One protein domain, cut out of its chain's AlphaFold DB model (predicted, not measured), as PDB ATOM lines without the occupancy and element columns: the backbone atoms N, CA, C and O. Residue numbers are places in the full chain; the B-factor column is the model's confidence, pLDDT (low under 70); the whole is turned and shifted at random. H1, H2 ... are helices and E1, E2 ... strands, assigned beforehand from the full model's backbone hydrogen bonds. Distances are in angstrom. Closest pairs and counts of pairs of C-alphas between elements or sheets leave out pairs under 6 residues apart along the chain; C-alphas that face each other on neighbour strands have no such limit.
ATOM      1  N   ARG A  21     119.192 240.399 146.946       86.19
ATOM      2  CA  ARG A  21     117.832 239.852 146.845       86.19
ATOM      3  C   ARG A  21     117.119 239.722 148.196       86.19
ATOM      4  O   ARG A  21     116.050 239.133 148.254       86.19
ATOM      5  N   ARG A  22     117.668 240.278 149.281       88.06
ATOM      6  CA  ARG A  22     117.062 240.323 150.624       88.06
ATOM      7  C   ARG A  22     116.737 238.949 151.230       88.06
ATOM      8  O   ARG A  22     115.773 238.811 151.982       88.06
ATOM      9  N   TRP A  23     117.561 237.942 150.958       92.25
ATOM     10  CA  TRP A  23     117.493 236.655 151.653       92.25
ATOM     11  C   TRP A  23     117.835 236.822 153.132       92.25
ATOM     12  O   TRP A  23     118.856 237.414 153.471       92.25
ATOM     13  N   THR A  24     117.026 236.253 154.025       90.50
ATOM     14  CA  THR A  24     117.374 236.161 155.449       90.50
ATOM     15  C   THR A  24     118.391 235.050 155.642       90.50
ATOM     16  O   THR A  24     118.135 233.917 155.245       90.50
ATOM     17  N   LEU A  25     119.529 235.359 156.257       89.69
ATOM     18  CA  LEU A  25     120.573 234.380 156.519       89.69
ATOM     19  C   LEU A  25     120.508 233.900 157.973       89.69
ATOM     20  O   LEU A  25     120.157 234.648 158.886       89.69
ATOM     21  N   TYR A  26     120.858 232.642 158.191       89.50
ATOM     22  CA  TYR A  26     120.952 232.002 159.498       89.50
ATOM     23  C   TYR A  26     122.309 231.323 159.586       89.50
ATOM     24  O   TYR A  26     122.747 230.684 158.630       89.50
ATOM     25  N   ARG A  27     122.980 231.458 160.726       89.81
ATOM     26  CA  ARG A  27     124.289 230.855 160.968       89.81
ATOM     27  C   ARG A  27     124.246 229.982 162.209       89.81
ATOM     28  O   ARG A  27     123.812 230.436 163.267       89.81
ATOM     29  N   TRP A  28     124.770 228.772 162.080       89.31
ATOM     30  CA  TRP A  28     125.094 227.888 163.192       89.31
ATOM     31  C   TRP A  28     126.608 227.766 163.328       89.31
ATOM     32  O   TRP A  28     127.301 227.513 162.342       89.31
ATOM     33  N   GLY A  29     127.106 227.918 164.555       86.81
ATOM     34  CA  GLY A  29     128.537 227.930 164.862       86.81
ATOM     35  C   GLY A  29     129.179 229.317 164.766       86.81
ATOM     36  O   GLY A  29     128.491 230.348 164.706       86.81
ATOM     37  N   GLU A  30     130.511 229.310 164.772       83.12
ATOM     38  CA  GLU A  30     131.352 230.506 164.822       83.12
ATOM     39  C   GLU A  30     131.247 231.359 163.555       83.12
ATOM     40  O   GLU A  30     130.854 230.898 162.483       83.12
ATOM     41  N   ALA A  31     131.578 232.644 163.684       77.25
ATOM     42  CA  ALA A  31     131.467 233.589 162.576       77.25
ATOM     43  C   ALA A  31     132.443 233.294 161.432       77.25
ATOM     44  O   ALA A  31     132.055 233.418 160.270       77.25
ATOM     45  N   GLU A  32     133.674 232.910 161.768       76.94
ATOM     46  CA  GLU A  32     134.747 232.653 160.802       76.94
ATOM     47  C   GLU A  32     134.714 231.229 160.231       76.94
ATOM     48  O   GLU A  32     135.281 230.986 159.169       76.94
ATOM     49  N   ASP A  33     134.032 230.300 160.905       79.00
ATOM     50  CA  ASP A  33     133.957 228.889 160.515       79.00
ATOM     51  C   ASP A  33     132.591 228.284 160.896       79.00
ATOM     52  O   ASP A  33     132.471 227.499 161.845       79.00
ATOM     53  N   PRO A  34     131.513 228.697 160.206       83.00
ATOM     54  CA  PRO A  34     130.175 228.234 160.527       83.00
ATOM     55  C   PRO A  34     130.009 226.751 160.194       83.00
ATOM     56  O   PRO A  34     130.351 226.286 159.107       83.00
ATOM     57  N   ALA A  35     129.381 226.010 161.104       86.81
ATOM     58  CA  ALA A  35     128.997 224.622 160.865       86.81
ATOM     59  C   ALA A  35     127.955 224.520 159.737       86.81
ATOM     60  O   ALA A  35     127.997 223.600 158.911       86.81
ATOM     61  N   LEU A  36     127.031 225.486 159.700       88.81
ATOM     62  CA  LEU A  36     125.985 225.586 158.694       88.81
ATOM     63  C   LEU A  36     125.577 227.046 158.479       88.81
ATOM     64  O   LEU A  36     125.374 227.805 159.430       88.81
ATOM     65  N   LEU A  37     125.402 227.414 157.216       89.94
ATOM     66  CA  LEU A  37     124.751 228.648 156.797       89.94
ATOM     67  C   LEU A  37     123.455 228.292 156.084       89.94
ATOM     68  O   LEU A  37     123.463 227.471 155.173       89.94
ATOM     69  N   ALA A  38     122.353 228.926 156.465       91.31
ATOM     70  CA  ALA A  38     121.117 228.844 155.712       91.31
ATOM     71  C   ALA A  38     120.731 230.201 155.137       91.31
ATOM     72  O   ALA A  38     120.880 231.227 155.794       91.31
ATOM     73  N   GLY A  39     120.210 230.201 153.918       92.06
ATOM     74  CA  GLY A  39     119.523 231.333 153.323       92.06
ATOM     75  C   GLY A  39     118.043 231.015 153.184       92.06
ATOM     76  O   GLY A  39     117.688 229.908 152.799       92.06
ATOM     77  N   VAL A  40     117.188 231.989 153.480       92.81
ATOM     78  CA  VAL A  40     115.736 231.877 153.346       92.81
ATOM     79  C   VAL A  40     115.199 233.071 152.569       92.81
ATOM     80  O   VAL A  40     115.363 234.219 152.991       92.81
ATOM     81  N   PHE A  41     114.490 232.802 151.478       92.94
ATOM     82  CA  PHE A  41     113.748 233.803 150.724       92.94
ATOM     83  C   PHE A  41     112.261 233.484 150.728       92.94
ATOM     84  O   PHE A  41     111.825 232.414 150.311       92.94
ATOM     85  N   ARG A  42     111.466 234.424 151.236       91.44
ATOM     86  CA  ARG A  42     110.016 234.269 151.355       91.44
ATOM     87  C   ARG A  42     109.336 234.946 150.176       91.44
ATOM     88  O   ARG A  42     109.427 236.161 150.019       91.44
ATOM     89  N   TRP A  43     108.587 234.173 149.403       90.81
ATOM     90  CA  TRP A  43     107.749 234.696 148.331       90.81
ATOM     91  C   TRP A  43     106.428 235.209 148.910       90.81
ATOM     92  O   TRP A  43     105.458 234.458 149.040       90.81
ATOM     93  N   CYS A  44     106.385 236.500 149.262       80.19
ATOM     94  CA  CYS A  44     105.220 237.134 149.892       80.19
ATOM     95  C   CYS A  44     103.915 236.960 149.096       80.19
ATOM     96  O   CYS A  44     102.844 236.880 149.686       80.19
ATOM     97  N   THR A  45     104.000 236.871 147.768       81.56
ATOM     98  CA  THR A  45     102.846 236.760 146.866       81.56
ATOM     99  C   THR A  45     102.308 235.337 146.703       81.56
ATOM    100  O   THR A  45     101.170 235.176 146.278       81.56
ATOM    101  N   ALA A  46     103.090 234.305 147.041       81.19
ATOM    102  CA  ALA A  46     102.775 232.914 146.699       81.19
ATOM    103  C   ALA A  46     102.717 231.957 147.900       81.19
ATOM    104  O   ALA A  46     102.459 230.771 147.715       81.19
ATOM    105  N   ARG A  47     102.962 232.443 149.129       88.62
ATOM    106  CA  ARG A  47     103.093 231.602 150.339       88.62
ATOM    107  C   ARG A  47     104.059 230.426 150.134       88.62
ATOM    108  O   ARG A  47     103.788 229.309 150.562       88.62
ATOM    109  N   GLN A  48     105.188 230.683 149.485       92.69
ATOM    110  CA  GLN A  48     106.260 229.712 149.273       92.69
ATOM    111  C   GLN A  48     107.565 230.258 149.845       92.69
ATOM    112  O   GLN A  48     107.727 231.471 150.022       92.69
ATOM    113  N   VAL A  49     108.490 229.360 150.148       93.19
ATOM    114  CA  VAL A  49     109.811 229.703 150.657       93.19
ATOM    115  C   VAL A  49     110.878 228.955 149.881       93.19
ATOM    116  O   VAL A  49     110.744 227.754 149.658       93.19
ATOM    117  N   ASP A  50     111.933 229.673 149.515       95.06
ATOM    118  CA  ASP A  50     113.167 229.092 149.009       95.06
ATOM    119  C   ASP A  50     114.171 229.038 150.150       95.06
ATOM    120  O   ASP A  50     114.375 230.024 150.866       95.06
ATOM    121  N   VAL A  51     114.780 227.875 150.329       94.31
ATOM    122  CA  VAL A  51     115.767 227.621 151.367       94.31
ATOM    123  C   VAL A  51     117.027 227.082 150.721       94.31
ATOM    124  O   VAL A  51     116.988 226.207 149.862       94.31
ATOM    125  N   LEU A  52     118.155 227.619 151.160       94.56
ATOM    126  CA  LEU A  52     119.493 227.162 150.837       94.56
ATOM    127  C   LEU A  52     120.173 226.759 152.139       94.56
ATOM    128  O   LEU A  52     120.111 227.511 153.103       94.56
ATOM    129  N   LEU A  53     120.855 225.623 152.155       92.44
ATOM    130  CA  LEU A  53     121.651 225.102 153.259       92.44
ATOM    131  C   LEU A  53     123.067 224.839 152.744       92.44
ATOM    132  O   LEU A  53     123.260 223.991 151.876       92.44
ATOM    133  N   LEU A  54     124.058 225.533 153.291       91.06
ATOM    134  CA  LEU A  54     125.478 225.370 152.989       91.06
ATOM    135  C   LEU A  54     126.185 224.816 154.224       91.06
ATOM    136  O   LEU A  54     126.038 225.355 155.321       91.06
ATOM    137  N   ARG A  55     126.937 223.731 154.056       89.38
ATOM    138  CA  ARG A  55     127.591 223.013 155.157       89.38
ATOM    139  C   ARG A  55     129.092 223.268 155.152       89.38
ATOM    140  O   ARG A  55     129.687 223.475 154.097       89.38
ATOM    141  N   ARG A  56     129.716 223.170 156.329       86.81
ATOM    142  CA  ARG A  56     131.168 223.343 156.510       86.81
ATOM    143  C   ARG A  56     132.021 222.465 155.585       86.81
ATOM    144  O   ARG A  56     133.087 222.881 155.154       86.81
ATOM    145  N   ASN A  57     131.543 221.268 155.242       88.81
ATOM    146  CA  ASN A  57     132.235 220.352 154.329       88.81
ATOM    147  C   ASN A  57     132.179 220.776 152.843       88.81
ATOM    148  O   ASN A  57     132.633 220.023 151.990       88.81
ATOM    149  N   GLY A  58     131.594 221.934 152.522       88.75
ATOM    150  CA  GLY A  58     131.480 222.449 151.159       88.75
ATOM    151  C   GLY A  58     130.260 221.953 150.386       88.75
ATOM    152  O   GLY A  58     130.008 222.470 149.302       88.75
ATOM    153  N   SER A  59     129.472 221.023 150.936       91.25
ATOM    154  CA  SER A  59     128.224 220.560 150.317       91.25
ATOM    155  C   SER A  59     127.071 221.543 150.519       91.25
ATOM    156  O   SER A  59     127.052 222.345 151.461       91.25
ATOM    157  N   GLY A  60     126.076 221.463 149.637       91.94
ATOM    158  CA  GLY A  60     124.886 222.294 149.702       91.94
ATOM    159  C   GLY A  60     123.609 221.525 149.395       91.94
ATOM    160  O   GLY A  60     123.572 220.674 148.509       91.94
ATOM    161  N   ASN A  61     122.535 221.892 150.081       94.38
ATOM    162  CA  ASN A  61     121.178 221.486 149.748       94.38
ATOM    163  C   ASN A  61     120.310 222.736 149.549       94.38
ATOM    164  O   ASN A  61     120.530 223.741 150.218       94.38
ATOM    165  N   ALA A  62     119.359 222.704 148.627       95.19
ATOM    166  CA  ALA A  62     118.379 223.762 148.469       95.19
ATOM    167  C   ALA A  62     117.018 223.181 148.121       95.19
ATOM    168  O   ALA A  62     116.928 222.128 147.496       95.19
ATOM    169  N   TYR A  63     115.961 223.885 148.496       95.62
ATOM    170  CA  TYR A  63     114.602 223.489 148.172       95.62
ATOM    171  C   TYR A  63     113.658 224.675 148.140       95.62
ATOM    172  O   TYR A  63     113.905 225.723 148.737       95.62
ATOM    173  N   ARG A  64     112.532 224.459 147.469       95.75
ATOM    174  CA  ARG A  64     111.344 225.295 147.567       95.75
ATOM    175  C   ARG A  64     110.251 224.510 148.268       95.75
ATOM    176  O   ARG A  64     109.967 223.377 147.885       95.75
ATOM    177  N   ALA A  65     109.608 225.114 149.257       93.75
ATOM    178  CA  ALA A  65     108.529 224.494 150.019       93.75
ATOM    179  C   ALA A  65     107.314 225.426 150.142       93.75
ATOM    180  O   ALA A  65     107.468 226.655 150.132       93.75
ATOM    181  N   PRO A  66     106.092 224.883 150.296       92.25
ATOM    182  CA  PRO A  66     104.957 225.687 150.714       92.25
ATOM    183  C   PRO A  66     105.180 226.212 152.138       92.25
ATOM    184  O   PRO A  66     105.647 225.499 153.025       92.25
ATOM    185  N   LEU A  67     104.797 227.462 152.382       86.75
ATOM    186  CA  LEU A  67     104.867 228.088 153.697       86.75
ATOM    187  C   LEU A  67     103.528 227.915 154.435       86.75
ATOM    188  O   LEU A  67     102.627 228.763 154.365       86.75
ATOM    189  N   PHE A  68     103.401 226.802 155.161       76.38
ATOM    190  CA  PHE A  68     102.232 226.520 156.000       76.38
ATOM    191  C   PHE A  68     102.288 227.288 157.327       76.38
ATOM    192  O   PHE A  68     101.337 228.006 157.650       76.38
ATOM    193  N   ARG A  69     103.406 227.188 158.064       69.25
ATOM    194  CA  ARG A  69     103.710 227.937 159.298       69.25
ATOM    195  C   ARG A  69     105.172 228.389 159.323       69.25
ATOM    196  O   ARG A  69     106.024 227.818 158.654       69.25
ATOM    197  N   GLU A  70     105.489 229.398 160.137       62.47
ATOM    198  CA  GLU A  70     106.859 229.936 160.225       62.47
ATOM    199  C   GLU A  70     107.902 228.963 160.788       62.47
ATOM    200  O   GLU A  70     109.089 229.195 160.585       62.47
ATOM    201  N   ARG A  71     107.492 227.896 161.486       63.38
ATOM    202  CA  ARG A  71     108.425 226.912 162.062       63.38
ATOM    203  C   ARG A  71     108.874 225.840 161.069       63.38
ATOM    204  O   ARG A  71     109.836 225.141 161.353       63.38
ATOM    205  N   ASP A  72     108.237 225.752 159.905       72.31
ATOM    206  CA  ASP A  72     108.428 224.627 158.981       72.31
ATOM    207  C   ASP A  72     109.542 224.887 157.949       72.31
ATOM    208  O   ASP A  72     109.736 224.091 157.038       72.31
ATOM    209  N   LEU A  73     110.284 225.999 158.075       85.81
ATOM    210  CA  LEU A  73     111.252 226.446 157.061       85.81
ATOM    211  C   LEU A  73     112.353 225.422 156.815       85.81
ATOM    212  O   LEU A  73     112.718 225.202 155.673       85.81
ATOM    213  N   PHE A  74     112.888 224.835 157.889       87.38
ATOM    214  CA  PHE A  74     114.073 223.975 157.835       87.38
ATOM    215  C   PHE A  74     113.773 222.478 157.940       87.38
ATOM    216  O   PHE A  74     114.673 221.641 157.865       87.38
ATOM    217  N   THR A  75     112.501 222.149 158.139       86.00
ATOM    218  CA  THR A  75     111.983 220.785 158.227       86.00
ATOM    219  C   THR A  75     110.614 220.737 157.550       86.00
ATOM    220  O   THR A  75     109.612 220.452 158.216       86.00
ATOM    221  N   PRO A  76     110.530 221.080 156.252       88.12
ATOM    222  CA  PRO A  76     109.249 221.109 155.572       88.12
ATOM    223  C   PRO A  76     108.680 219.683 155.456       88.12
ATOM    224  O   PRO A  76     109.434 218.739 155.211       88.12
ATOM    225  N   PRO A  77     107.360 219.488 155.609       88.44
ATOM    226  CA  PRO A  77     106.743 218.178 155.399       88.44
ATOM    227  C   PRO A  77     106.701 217.791 153.912       88.44
ATOM    228  O   PRO A  77     106.689 216.607 153.584       88.44
ATOM    229  N   THR A  78     106.681 218.787 153.021       91.88
ATOM    230  CA  THR A  78     106.685 218.627 151.564       91.88
ATOM    231  C   THR A  78     107.506 219.729 150.902       91.88
ATOM    232  O   THR A  78     107.586 220.852 151.402       91.88
ATOM    233  N   VAL A  79     108.081 219.418 149.746       94.56
ATOM    234  CA  VAL A  79     108.788 220.356 148.867       94.56
ATOM    235  C   VAL A  79     108.141 220.356 147.483       94.56
ATOM    236  O   VAL A  79     107.477 219.392 147.108       94.56
ATOM    237  N   LEU A  80     108.300 221.456 146.745       95.38
ATOM    238  CA  LEU A  80     107.927 221.570 145.328       95.38
ATOM    239  C   LEU A  80     109.125 221.335 144.399       95.38
ATOM    240  O   LEU A  80     108.965 221.044 143.216       95.38
ATOM    241  N   TRP A  81     110.328 221.528 144.937       96.38
ATOM    242  CA  TRP A  81     111.599 221.367 144.251       96.38
ATOM    243  C   TRP A  81     112.695 221.167 145.293       96.38
ATOM    244  O   TRP A  81     112.656 221.809 146.345       96.38
ATOM    245  N   GLU A  82     113.686 220.335 144.995       95.56
ATOM    246  CA  GLU A  82     114.870 220.150 145.826       95.56
ATOM    247  C   GLU A  82     116.107 219.872 144.971       95.56
ATOM    248  O   GLU A  82     116.015 219.374 143.847       95.56
ATOM    249  N   TYR A  83     117.272 220.196 145.521       95.00
ATOM    250  CA  TYR A  83     118.563 219.974 144.895       95.00
ATOM    251  C   TYR A  83     119.637 219.750 145.953       95.00
ATOM    252  O   TYR A  83     119.775 220.527 146.899       95.00
ATOM    253  N   TYR A  84     120.442 218.709 145.768       94.06
ATOM    254  CA  TYR A  84     121.616 218.419 146.583       94.06
ATOM    255  C   TYR A  84     122.852 218.309 145.693       94.06
ATOM    256  O   TYR A  84     122.803 217.723 144.613       94.06
ATOM    257  N   CYS A  85     123.970 218.854 146.167       92.75
ATOM    258  CA  CYS A  85     125.266 218.698 145.528       92.75
ATOM    259  C   CYS A  85     126.385 218.757 146.571       92.75
ATOM    260  O   CYS A  85     126.314 219.506 147.546       92.75
ATOM    261  N   GLU A  86     127.474 218.031 146.322       92.00
ATOM    262  CA  GLU A  86     128.716 218.153 147.096       92.00
ATOM    263  C   GLU A  86     129.380 219.530 146.938       92.00
ATOM    264  O   GLU A  86     130.297 219.863 147.681       92.00
ATOM    265  N   SER A  87     128.898 220.358 146.005       91.31
ATOM    266  CA  SER A  87     129.367 221.721 145.779       91.31
ATOM    267  C   SER A  87     128.312 222.763 146.149       91.31
ATOM    268  O   SER A  87     127.316 222.951 145.448       91.31
ATOM    269  N   ALA A  88     128.599 223.525 147.203       90.00
ATOM    270  CA  ALA A  88     127.837 224.687 147.650       90.00
ATOM    271  C   ALA A  88     127.586 225.691 146.518       90.00
ATOM    272  O   ALA A  88     126.494 226.248 146.410       90.00
ATOM    273  N   LEU A  89     128.583 225.890 145.650       90.12
ATOM    274  CA  LEU A  89     128.492 226.796 144.510       90.12
ATOM    275  C   LEU A  89     127.403 226.358 143.522       90.12
ATOM    276  O   LEU A  89     126.605 227.181 143.075       90.12
ATOM    277  N   TRP A  90     127.351 225.066 143.188       92.94
ATOM    278  CA  TRP A  90     126.334 224.528 142.285       92.94
ATOM    279  C   TRP A  90     124.943 224.554 142.907       92.94
ATOM    280  O   TRP A  90     123.995 224.949 142.232       92.94
ATOM    281  N   THR A  91     124.824 224.247 144.198       94.31
ATOM    282  CA  THR A  91     123.555 224.368 144.928       94.31
ATOM    283  C   THR A  91     123.038 225.806 144.930       94.31
ATOM    284  O   THR A  91     121.864 226.050 144.651       94.31
ATOM    285  N   LEU A  92     123.920 226.775 145.182       91.81
ATOM    286  CA  LEU A  92     123.575 228.191 145.162       91.81
ATOM    287  C   LEU A  92     123.153 228.654 143.761       91.81
ATOM    288  O   LEU A  92     122.153 229.351 143.620       91.81
ATOM    289  N   ARG A  93     123.842 228.212 142.704       93.12
ATOM    290  CA  ARG A  93     123.418 228.479 141.319       93.12
ATOM    291  C   ARG A  93     122.054 227.871 141.000       93.12
ATOM    292  O   ARG A  93     121.241 228.541 140.364       93.12
ATOM    293  N   ALA A  94     121.800 226.641 141.442       95.00
ATOM    294  CA  ALA A  94     120.551 225.937 141.180       95.00
ATOM    295  C   ALA A  94     119.350 226.698 141.759       95.00
ATOM    296  O   ALA A  94     118.422 227.020 141.020       95.00
ATOM    297  N   ILE A  95     119.402 227.079 143.041       95.12
ATOM    298  CA  ILE A  95     118.292 227.811 143.671       95.12
ATOM    299  C   ILE A  95     118.138 229.233 143.118       95.12
ATOM    300  O   ILE A  95     117.023 229.714 142.951       95.12
ATOM    301  N   MET A  96     119.240 229.899 142.759       91.69
ATOM    302  CA  MET A  96     119.202 231.249 142.182       91.69
ATOM    303  C   MET A  96     118.643 231.290 140.755       91.69
ATOM    304  O   MET A  96     118.247 232.364 140.294       91.69
ATOM    305  N   SER A  97     118.615 230.135 140.086       93.25
ATOM    306  CA  SER A  97     118.048 229.941 138.748       93.25
ATOM    307  C   SER A  97     116.615 229.400 138.785       93.25
ATOM    308  O   SER A  97     116.008 229.221 137.732       93.25
ATOM    309  N   LEU A  98     116.069 229.123 139.975       94.88
ATOM    310  CA  LEU A  98     114.711 228.617 140.122       94.88
ATOM    311  C   LEU A  98     113.706 229.710 139.706       94.88
ATOM    312  O   LEU A  98     113.772 230.819 140.252       94.88
ATOM    313  N   PRO A  99     112.763 229.433 138.781       94.94
ATOM    314  CA  PRO A  99     111.764 230.417 138.369       94.94
ATOM    315  C   PRO A  99     110.966 230.942 139.563       94.94
ATOM    316  O   PRO A  99     110.777 230.235 140.554       94.94
ATOM    317  N   ALA A 100     110.469 232.176 139.495       93.69
ATOM    318  CA  ALA A 100     109.571 232.695 140.528       93.69
ATOM    319  C   ALA A 100     108.283 231.847 140.593       93.69
ATOM    320  O   ALA A 100     107.860 231.342 139.561       93.69
ATOM    321  N   PRO A 101     107.599 231.717 141.744       94.00
ATOM    322  CA  PRO A 101     106.362 230.932 141.841       94.00
ATOM    323  C   PRO A 101     105.227 231.358 140.901       94.00
ATOM    324  O   PRO A 101     104.324 230.571 140.643       94.00
ATOM    325  N   SER A 102     105.235 232.606 140.425       91.31
ATOM    326  CA  SER A 102     104.269 233.113 139.443       91.31
ATOM    327  C   SER A 102     104.630 232.775 137.994       91.31
ATOM    328  O   SER A 102     103.856 233.083 137.093       91.31
ATOM    329  N   ASP A 103     105.816 232.217 137.752       94.25
ATOM    330  CA  ASP A 103     106.265 231.812 136.426       94.25
ATOM    331  C   ASP A 103     105.565 230.506 135.996       94.25
ATOM    332  O   ASP A 103     105.498 229.570 136.796       94.25
ATOM    333  N   PRO A 104     105.076 230.388 134.747       93.69
ATOM    334  CA  PRO A 104     104.443 229.161 134.256       93.69
ATOM    335  C   PRO A 104     105.330 227.908 134.307       93.69
ATOM    336  O   PRO A 104     104.812 226.795 134.326       93.69
ATOM    337  N   SER A 105     106.655 228.076 134.310       94.81
ATOM    338  CA  SER A 105     107.636 226.989 134.408       94.81
ATOM    339  C   SER A 105     108.007 226.624 135.851       94.81
ATOM    340  O   SER A 105     108.821 225.722 136.066       94.81
ATOM    341  N   ALA A 106     107.436 227.304 136.851       94.44
ATOM    342  CA  ALA A 106     107.721 227.022 138.250       94.44
ATOM    343  C   ALA A 106     107.294 225.591 138.634       94.44
ATOM    344  O   ALA A 106     106.203 225.147 138.267       94.44
ATOM    345  N   PRO A 107     108.108 224.860 139.417       93.50
ATOM    346  CA  PRO A 107     107.705 223.565 139.950       93.50
ATOM    347  C   PRO A 107     106.486 223.691 140.872       93.50
ATOM    348  O   PRO A 107     106.487 224.496 141.803       93.50
ATOM    349  N   MET A 108     105.461 222.875 140.616       89.81
ATOM    350  CA  MET A 108     104.188 222.895 141.354       89.81
ATOM    351  C   MET A 108     103.846 221.560 142.031       89.81
ATOM    352  O   MET A 108     102.953 221.514 142.879       89.81
ATOM    353  N   LEU A 109     104.526 220.468 141.668       93.31
ATOM    354  CA  LEU A 109     104.258 219.146 142.232       93.31
ATOM    355  C   LEU A 109     104.854 219.041 143.637       93.31
ATOM    356  O   LEU A 109     106.052 219.229 143.807       93.31
ATOM    357  N   MET A 110     104.028 218.693 144.625       94.31
ATOM    358  CA  MET A 110     104.481 218.467 145.997       94.31
ATOM    359  C   MET A 110     104.898 217.014 146.224       94.31
ATOM    360  O   MET A 110     104.170 216.093 145.854       94.31
ATOM    361  N   TYR A 111     106.024 216.818 146.904       94.19
ATOM    362  CA  TYR A 111     106.525 215.503 147.304       94.19
ATOM    363  C   TYR A 111     107.286 215.569 148.643       94.19
ATOM    364  O   TYR A 111     107.658 216.662 149.083       94.19
ATOM    365  N   PRO A 112     107.475 214.438 149.354       92.06
ATOM    366  CA  PRO A 112     108.272 214.410 150.582       92.06
ATOM    367  C   PRO A 112     109.742 214.753 150.290       92.06
ATOM    368  O   PRO A 112     110.279 214.216 149.321       92.06
ATOM    369  N   PRO A 113     110.408 215.589 151.106       89.62
ATOM    370  CA  PRO A 113     111.813 215.922 150.885       89.62
ATOM    371  C   PRO A 113     112.737 214.726 151.129       89.62
ATOM    372  O   PRO A 113     112.456 213.880 151.990       89.62
ATOM    373  N   CYS A 114     113.882 214.715 150.447       85.00
ATOM    374  CA  CYS A 114     114.967 213.782 150.738       85.00
ATOM    375  C   CYS A 114     115.551 214.001 152.151       85.00
ATOM    376  O   CYS A 114     115.320 215.024 152.809       85.00
ATOM    377  N   GLY A 115     116.300 213.018 152.662       76.31
ATOM    378  CA  GLY A 115     116.848 213.066 154.025       76.31
ATOM    379  C   GLY A 115     117.809 214.241 154.243       76.31
ATOM    380  O   GLY A 115     117.864 214.820 155.328       76.31
ATOM    381  N   GLU A 116     118.505 214.644 153.185       75.00
ATOM    382  CA  GLU A 116     119.537 215.678 153.141       75.00
ATOM    383  C   GLU A 116     118.968 217.110 153.202       75.00
ATOM    384  O   GLU A 116     119.709 218.063 153.475       75.00
ATOM    385  N   CYS A 117     117.656 217.269 152.992       69.06
ATOM    386  CA  CYS A 117     116.923 218.535 153.118       69.06
ATOM    387  C   CYS A 117     116.640 218.938 154.573       69.06
ATOM    388  O   CYS A 117     116.144 220.039 154.830       69.06
ATOM    389  N   ARG A 118     116.947 218.065 155.539       73.62
ATOM    390  CA  ARG A 118     116.710 218.321 156.960       73.62
ATOM    391  C   ARG A 118     117.960 218.867 157.637       73.62
ATOM    392  O   ARG A 118     119.084 218.424 157.384       73.62
ATOM    393  N   LEU A 119     117.751 219.819 158.540       77.12
ATOM    394  CA  LEU A 119     118.766 220.175 159.524       77.12
ATOM    395  C   LEU A 119     118.974 219.017 160.521       77.12
ATOM    396  O   LEU A 119     118.004 218.332 160.856       77.12
ATOM    397  N   PRO A 120     120.204 218.810 161.028       73.19
ATOM    398  CA  PRO A 120     120.431 217.957 162.191       73.19
ATOM    399  C   PRO A 120     119.564 218.413 163.374       73.19
ATOM    400  O   PRO A 120     119.437 219.610 163.640       73.19
TER     401      PRO A 120
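Overview. This is residues 21 to 120 of the 135 residues of an uncharacterized protein of Actinophytocola xanthii (UniProt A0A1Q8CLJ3). A twisted five-stranded sheet makes a wall, with the short helix H1 packed along one face, over E4; the loop of residues 67 to 80 lies over the other face. The tail, residues 97 to 120, has no named element; from H1 it rounds the ends of the strands, with residues 101 to 108, and folds back over the face opposite H1. The printed part has 100 residues, ordered E1 E2 E3 E4 E5 H1 along the chain, mostly strand, with under half of them in named elements. The sheet order is E1, E2, E3, E4, E5, all antiparallel; the whole is compact, with a radius of gyration of the C-alphas of 12.9 A, spanning 39 by 27 by 26 A.

Along the chain. E1, residues 24 to 29, 16.8 A, begins at C-alpha 24 (117.374, 236.161, 155.449). E2 is residues 34 to 43, 26.3 A; E3, 48 to 55, 23.1 A; E4, 60 to 66, 20.2 A; E5, 81 to 85, 14.0 A. H1, residues 88 to 96, 12.1 A, ends at C-alpha 96 (119.202, 231.249, 142.182).

Arrangement. The strands form a meander, each the antiparallel neighbour of the one before, and four hairpins. Within hydrogen-bond range are N 26 and O 38, 2.8 A, for E1 and E2; N 39 and O 52, 2.8 A, for E2 and E3; N 53 and O 61, 2.7 A, for E3 and E4; N 62 and O 83, 2.8 A, for E4 and E5. H1 is on the sheet at a height of 7.4 A, over E4, and runs along the strands, at 3 degrees to E4 on the local plane; only just it is not over E5, on which 2 of its C-alphas fall. The closest C-alphas of E4 and H1 are those of Gly 60 and Ala 88, 4.3 A. In H1 every O i to N i+4 pair is within hydrogen-bond range.

Size, cuts and confidence. The C-alphas farthest apart, of Glu 30 and Pro 104, are 40.7 A apart. The printed part has no cut. The link E4 to E5 is long, 14 residues. Residues 69 to 71 and 117 have pLDDT under 70.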